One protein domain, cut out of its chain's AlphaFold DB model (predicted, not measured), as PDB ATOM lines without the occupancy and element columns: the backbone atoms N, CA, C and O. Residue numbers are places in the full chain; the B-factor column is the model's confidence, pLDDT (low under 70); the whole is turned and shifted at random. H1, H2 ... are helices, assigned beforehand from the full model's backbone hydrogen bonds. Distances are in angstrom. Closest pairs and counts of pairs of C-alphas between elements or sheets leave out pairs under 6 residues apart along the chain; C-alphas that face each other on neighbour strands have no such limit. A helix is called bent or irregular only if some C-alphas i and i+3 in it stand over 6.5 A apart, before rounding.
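AT A GLANCE: This is residues 5 to 55 of the 130 residues of an uncharacterized protein of Candidatus Micrarchaeota archaeon (UniProt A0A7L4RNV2). The model is a helical hairpin opened as a V: H1 and H2 come close beside the link that joins them and spread toward the two printed ends. H2 has a kink near residue 48, and residues 49 to 55 beyond it stick out. The printed part has 51 residues with two named helices, H1 then H2, and no named strand; its class is all helix. It is loose, with a radius of gyration of the C-alphas of 12.6 A, and flat, with spans of 40 by 24 by 12 A.

IN THESE COORDINATES: H1 holds residues 5 to 24 and is 29.0 A long from first to last C-alpha, from C-alpha 5 at (17.562, 36.332, 22.978) to C-alpha 24 at (38.580, 29.436, 41.796). A short link of 6 residues follows. H2 holds residues 31 to 54, is 32.6 A long, and ends with C-alpha 54 at (34.301, 24.667, 14.213).

HOW THE PARTS SIT: H1 and H2 touch, with 27 pairs of C-alphas within 8 A. The closest are the C-alphas of Ala 23 and Lys 34, 4.2 A apart. The two helices form a hairpin and run opposite ways at a steep tilt of 42 degrees, with 10.1 A from centre to centre. H2 has a kink of 52 degrees near residue 48 and is irregular, but only just: C-alphas 48 and 51 are 6.8 A apart. Residues 49 to 55, of which 49 to 54 belong to H2, stand free. In H1 every O i to N i+4 pair is within hydrogen-bond range; in H2, 16 of 20 are.

THE WHOLE: The two C-alphas farthest apart are those of Gly 28 and Gly 55, at 41.2 A. The C-alphas of Arg 5 and Gly 55, the first and last printed, are 21.5 A apart. The printed part has no cut and no long link. The mean pLDDT of the printed part is 85.8, and Ile 29 is the one printed residue under 70.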
ATOM      1  N   ARG A   5      16.387  37.169  23.260       74.12
ATOM      2  CA  ARG A   5      17.562  36.332  22.978       74.12
ATOM      3  C   ARG A   5      18.832  36.881  23.617       74.12
ATOM      4  O   ARG A   5      19.650  36.104  24.103       74.12
ATOM      5  N   ILE A   6      19.010  38.202  23.610       80.62
ATOM      6  CA  ILE A   6      20.173  38.864  24.217       80.62
ATOM      7  C   ILE A   6      20.103  38.719  25.736       80.62
ATOM      8  O   ILE A   6      21.110  38.390  26.360       80.62
ATOM      9  N   PHE A   7      18.908  38.871  26.310       84.62
ATOM     10  CA  PHE A   7      18.685  38.667  27.738       84.62
ATOM     11  C   PHE A   7      19.122  37.265  28.185       84.62
ATOM     12  O   PHE A   7      20.003  37.145  29.034       84.62
ATOM     13  N   PHE A   8      18.618  36.200  27.551       85.06
ATOM     14  CA  PHE A   8      19.012  34.832  27.913       85.06
ATOM     15  C   PHE A   8      20.511  34.573  27.727       85.06
ATOM     16  O   PHE A   8      21.135  33.974  28.600       85.06
ATOM     17  N   LYS A   9      21.115  35.060  26.633       83.56
ATOM     18  CA  LYS A   9      22.569  34.950  26.429       83.56
ATOM     19  C   LYS A   9      23.354  35.616  27.557       83.56
ATOM     20  O   LYS A   9      24.323  35.033  28.036       83.56
ATOM     21  N   SER A  10      22.932  36.806  27.986       87.75
ATOM     22  CA  SER A  10      23.585  37.525  29.080       87.75
ATOM     23  C   SER A  10      23.456  36.777  30.407       87.75
ATOM     24  O   SER A  10      24.464  36.580  31.075       87.75
ATOM     25  N   VAL A  11      22.267  36.263  30.741       90.19
ATOM     26  CA  VAL A  11      22.048  35.470  31.961       90.19
ATOM     27  C   VAL A  11      22.948  34.238  31.974       90.19
ATOM     28  O   VAL A  11      23.632  34.005  32.962       90.19
ATOM     29  N   VAL A  12      23.017  33.486  30.871       89.69
ATOM     30  CA  VAL A  12      23.883  32.298  30.786       89.69
ATOM     31  C   VAL A  12      25.359  32.663  30.959       89.69
ATOM     32  O   VAL A  12      26.062  31.987  31.706       89.69
ATOM     33  N   LEU A  13      25.823  33.745  30.325       88.75
ATOM     34  CA  LEU A  13      27.203  34.222  30.461       88.75
ATOM     35  C   LEU A  13      27.534  34.644  31.896       88.75
ATOM     36  O   LEU A  13      28.583  34.262  32.414       88.75
ATOM     37  N   PHE A  14      26.647  35.395  32.555       92.19
ATOM     38  CA  PHE A  14      26.847  35.808  33.945       92.19
ATOM     39  C   PHE A  14      26.817  34.616  34.907       92.19
ATOM     40  O   PHE A  14      27.653  34.551  35.805       92.19
ATOM     41  N   THR A  15      25.928  33.643  34.693       92.31
ATOM     42  CA  THR A  15      25.894  32.405  35.484       92.31
ATOM     43  C   THR A  15      27.174  31.594  35.302       92.31
ATOM     44  O   THR A  15      27.762  31.153  36.287       92.31
ATOM     45  N   ALA A  16      27.655  31.439  34.065       91.44
ATOM     46  CA  ALA A  16      28.913  30.753  33.788       91.44
ATOM     47  C   ALA A  16      30.100  31.445  34.479       91.44
ATOM     48  O   ALA A  16      30.903  30.786  35.138       91.44
ATOM     49  N   ALA A  17      30.174  32.776  34.393       91.12
ATOM     50  CA  ALA A  17      31.206  33.561  35.061       91.12
ATOM     51  C   ALA A  17      31.148  33.407  36.589       91.12
ATOM     52  O   ALA A  17      32.180  33.184  37.219       91.12
ATOM     53  N   ALA A  18      29.953  33.465  37.183       92.38
ATOM     54  CA  ALA A  18      29.768  33.297  38.621       92.38
ATOM     55  C   ALA A  18      30.235  31.915  39.110       92.38
ATOM     56  O   ALA A  18      30.926  31.831  40.125       92.38
ATOM     57  N   LEU A  19      29.922  30.844  38.372       91.19
ATOM     58  CA  LEU A  19      30.343  29.480  38.711       91.19
ATOM     59  C   LEU A  19      31.862  29.291  38.617       91.19
ATOM     60  O   LEU A  19      32.461  28.675  39.497       91.19
ATOM     61  N   ILE A  20      32.498  29.862  37.591       91.62
ATOM     62  CA  ILE A  20      33.959  29.815  37.438       91.62
ATOM     63  C   ILE A  20      34.639  30.593  38.571       91.62
ATOM     64  O   ILE A  20      35.584  30.095  39.178       91.62
ATOM     65  N   ILE A  21      34.140  31.788  38.905       90.25
ATOM     66  CA  ILE A  21      34.670  32.586  40.021       90.25
ATOM     67  C   ILE A  21      34.514  31.823  41.341       90.25
ATOM     68  O   ILE A  21      35.473  31.735  42.111       90.25
ATOM     69  N   TYR A  22      33.349  31.219  41.588       89.00
ATOM     70  CA  TYR A  22      33.114  30.381  42.766       89.00
ATOM     71  C   TYR A  22      34.114  29.220  42.859       89.00
ATOM     72  O   TYR A  22      34.693  28.985  43.920       89.00
ATOM     73  N   ALA A  23      34.369  28.536  41.741       89.12
ATOM     74  CA  ALA A  23      35.286  27.404  41.689       89.12
ATOM     75  C   ALA A  23      36.743  27.779  42.014       89.12
ATOM     76  O   ALA A  23      37.451  26.996  42.646       89.12
ATOM     77  N   VAL A  24      37.193  28.969  41.601       88.94
ATOM     78  CA  VAL A  24      38.580  29.436  41.796       88.94
ATOM     79  C   VAL A  24      38.778  30.115  43.158       88.94
ATOM     80  O   VAL A  24      39.895  30.173  43.672       88.94
ATOM     81  N   THR A  25      37.708  30.612  43.782       89.25
ATOM     82  CA  THR A  25      37.800  31.315  45.068       89.25
ATOM     83  C   THR A  25      38.197  30.342  46.190       89.25
ATOM     84  O   THR A  25      37.582  29.283  46.328       89.25
ATOM     85  N   PRO A  26      39.187  30.660  47.045       79.62
ATOM     86  CA  PRO A  26      39.643  29.776  48.119       79.62
ATOM     87  C   PRO A  26      38.710  29.813  49.349       79.62
ATOM     88  O   PRO A  26      39.057  30.327  50.406       79.62
ATOM     89  N   THR A  27      37.501  29.265  49.217       74.50
ATOM     90  CA  THR A  27      36.500  29.115  50.297       74.50
ATOM     91  C   THR A  27      36.237  27.642  50.664       74.50
ATOM     92  O   THR A  27      35.811  26.873  49.811       74.50
ATOM     93  N   GLY A  28      36.456  27.227  51.917       74.44
ATOM     94  CA  GLY A  28      35.986  25.933  52.463       74.44
ATOM     95  C   GLY A  28      36.523  24.627  51.828       74.44
ATOM     96  O   GLY A  28      37.296  24.637  50.873       74.44
ATOM     97  N   ILE A  29      36.093  23.481  52.387       69.69
ATOM     98  CA  ILE A  29      36.509  22.099  52.018       69.69
ATOM     99  C   ILE A  29      35.642  21.520  50.871       69.69
ATOM    100  O   ILE A  29      35.753  20.358  50.489       69.69
ATOM    101  N   GLU A  30      34.792  22.333  50.246       86.50
ATOM    102  CA  GLU A  30      33.834  21.913  49.212       86.50
ATOM    103  C   GLU A  30      34.472  21.702  47.823       86.50
ATOM    104  O   GLU A  30      33.965  22.150  46.795       86.50
ATOM    105  N   PHE A  31      35.610  21.011  47.773       84.31
ATOM    106  CA  PHE A  31      36.393  20.806  46.556       84.31
ATOM    107  C   PHE A  31      35.576  20.163  45.422       84.31
ATOM    108  O   PHE A  31      35.640  20.616  44.281       84.31
ATOM    109  N   LEU A  32      34.747  19.162  45.740       86.44
ATOM    110  CA  LEU A  32      33.881  18.498  44.760       86.44
ATOM    111  C   LEU A  32      32.852  19.455  44.142       86.44
ATOM    112  O   LEU A  32      32.650  19.434  42.930       86.44
ATOM    113  N   LEU A  33      32.233  20.325  44.947       87.75
ATOM    114  CA  LEU A  33      31.257  21.302  44.454       87.75
ATOM    115  C   LEU A  33      31.921  22.371  43.584       87.75
ATOM    116  O   LEU A  33      31.324  22.826  42.613       87.75
ATOM    117  N   LYS A  34      33.172  22.732  43.878       88.06
ATOM    118  CA  LYS A  34      33.951  23.652  43.043       88.06
ATOM    119  C   LYS A  34      34.337  23.049  41.703       88.06
ATOM    120  O   LYS A  34      34.214  23.729  40.689       88.06
ATOM    121  N   LEU A  35      34.756  21.784  41.677       88.81
ATOM    122  CA  LEU A  35      35.014  21.083  40.418       88.81
ATOM    123  C   LEU A  35      33.744  20.972  39.574       88.81
ATOM    124  O   LEU A  35      33.788  21.239  38.376       88.81
ATOM    125  N   LEU A  36      32.611  20.656  40.205       89.69
ATOM    126  CA  LEU A  36      31.317  20.620  39.529       89.69
ATOM    127  C   LEU A  36      30.931  22.001  38.979       89.69
ATOM    128  O   LEU A  36      30.528  22.112  37.825       89.69
ATOM    129  N   ALA A  37      31.086  23.064  39.772       90.44
ATOM    130  CA  ALA A  37      30.812  24.429  39.332       90.44
ATOM    131  C   ALA A  37      31.705  24.841  38.152       90.44
ATOM    132  O   ALA A  37      31.223  25.470  37.212       90.44
ATOM    133  N   LEU A  38      32.981  24.449  38.165       90.88
ATOM    134  CA  LEU A  38      33.905  24.707  37.066       90.88
ATOM    135  C   LEU A  38      33.461  24.004  35.780       90.88
ATOM    136  O   LEU A  38      33.385  24.645  34.733       90.88
ATOM    137  N   ASP A  39      33.151  22.709  35.865       92.50
ATOM    138  CA  ASP A  39      32.728  21.908  34.716       92.50
ATOM    139  C   ASP A  39      31.427  22.453  34.112       92.50
ATOM    140  O   ASP A  39      31.349  22.720  32.913       92.50
ATOM    141  N   VAL A  40      30.439  22.761  34.957       91.56
ATOM    142  CA  VAL A  40      29.180  23.382  34.521       91.56
ATOM    143  C   VAL A  40      29.426  24.766  33.915       91.56
ATOM    144  O   VAL A  40      28.872  25.079  32.862       91.56
ATOM    145  N   GLY A  41      30.276  25.594  34.527       90.38
ATOM    146  CA  GLY A  41      30.627  26.913  33.998       90.38
ATOM    147  C   GLY A  41      31.253  26.834  32.603       90.38
ATOM    148  O   GLY A  41      30.850  27.568  31.700       90.38
ATOM    149  N   LEU A  42      32.178  25.895  32.387       90.00
ATOM    150  CA  LEU A  42      32.789  25.652  31.077       90.00
ATOM    151  C   LEU A  42      31.790  25.074  30.065       90.00
ATOM    152  O   LEU A  42      31.771  25.505  28.909       90.00
ATOM    153  N   ALA A  43      30.916  24.162  30.492       88.94
ATOM    154  CA  ALA A  43      29.855  23.597  29.659       88.94
ATOM    155  C   ALA A  43      28.808  24.641  29.229       88.94
ATOM    156  O   ALA A  43      28.213  24.529  28.160       88.94
ATOM    157  N   LEU A  44      28.590  25.692  30.022       87.94
ATOM    158  CA  LEU A  44      27.737  26.813  29.623       87.94
ATOM    159  C   LEU A  44      28.413  27.729  28.591       87.94
ATOM    160  O   LEU A  44      27.719  28.377  27.807       87.94
ATOM    161  N   LEU A  45      29.750  27.768  28.543       86.81
ATOM    162  CA  LEU A  45      30.514  28.578  27.583       86.81
ATOM    163  C   LEU A  45      30.749  27.884  26.238       86.81
ATOM    164  O   LEU A  45      30.847  28.565  25.211       86.81
ATOM    165  N   THR A  46      30.807  26.549  26.198       84.38
ATOM    166  CA  THR A  46      30.986  25.789  24.949       84.38
ATOM    167  C   THR A  46      30.025  26.199  23.831       84.38
ATOM    168  O   THR A  46      30.519  26.403  22.721       84.38
ATOM    169  N   PRO A  47      28.712  26.431  24.038       80.50
ATOM    170  CA  PRO A  47      27.832  26.849  22.948       80.50
ATOM    171  C   PRO A  47      28.104  28.231  22.360       80.50
ATOM    172  O   PRO A  47      27.682  28.501  21.235       80.50
ATOM    173  N   PHE A  48      28.835  29.085  23.072       79.50
ATOM    174  CA  PHE A  48      29.240  30.397  22.575       79.50
ATOM    175  C   PHE A  48      30.552  30.327  21.789       79.50
ATOM    176  O   PHE A  48      30.692  30.999  20.769       79.50
ATOM    177  N   ALA A  49      31.498  29.498  22.235       79.56
ATOM    178  CA  ALA A  49      32.813  29.378  21.608       79.56
ATOM    179  C   ALA A  49      32.838  28.378  20.438       79.56
ATOM    180  O   ALA A  49      33.507  28.608  19.430       79.56
ATOM    181  N   TYR A  50      32.098  27.274  20.548       80.88
ATOM    182  CA  TYR A  50      32.170  26.150  19.615       80.88
ATOM    183  C   TYR A  50      31.852  26.519  18.156       80.88
ATOM    184  O   TYR A  50      32.633  26.124  17.284       80.88
ATOM    185  N   PRO A  51      30.796  27.303  17.841       76.75
ATOM    186  CA  PRO A  51      30.491  27.667  16.454       76.75
ATOM    187  C   PRO A  51      31.625  28.453  15.783       76.75
ATOM    188  O   PRO A  51      31.949  28.213  14.620       76.75
ATOM    189  N   SER A  52      32.283  29.334  16.539       75.00
ATOM    190  CA  SER A  52      33.402  30.150  16.061       75.00
ATOM    191  C   SER A  52      34.658  29.319  15.773       75.00
ATOM    192  O   SER A  52      35.410  29.643  14.855       75.00
ATOM    193  N   ILE A  53      34.883  28.238  16.531       79.69
ATOM    194  CA  ILE A  53      36.043  27.347  16.363       79.69
ATOM    195  C   ILE A  53      35.806  26.347  15.227       79.69
ATOM    196  O   ILE A  53      36.674  26.167  14.368       79.69
ATOM    197  N   ARG A  54      34.637  25.691  15.212       82.81
ATOM    198  CA  ARG A  54      34.301  24.667  14.213       82.81
ATOM    199  C   ARG A  54      34.176  25.265  12.814       82.81
ATOM    200  O   ARG A  54      34.668  24.662  11.862       82.81
ATOM    201  N   GLY A  55      33.545  26.434  12.701       82.81
ATOM    202  CA  GLY A  55      33.180  27.017  11.416       82.81
ATOM    203  C   GLY A  55      32.105  26.211  10.677       82.81
ATOM    204  O   GLY A  55      31.452  25.343  11.254       82.81
TER     205      GLY A  55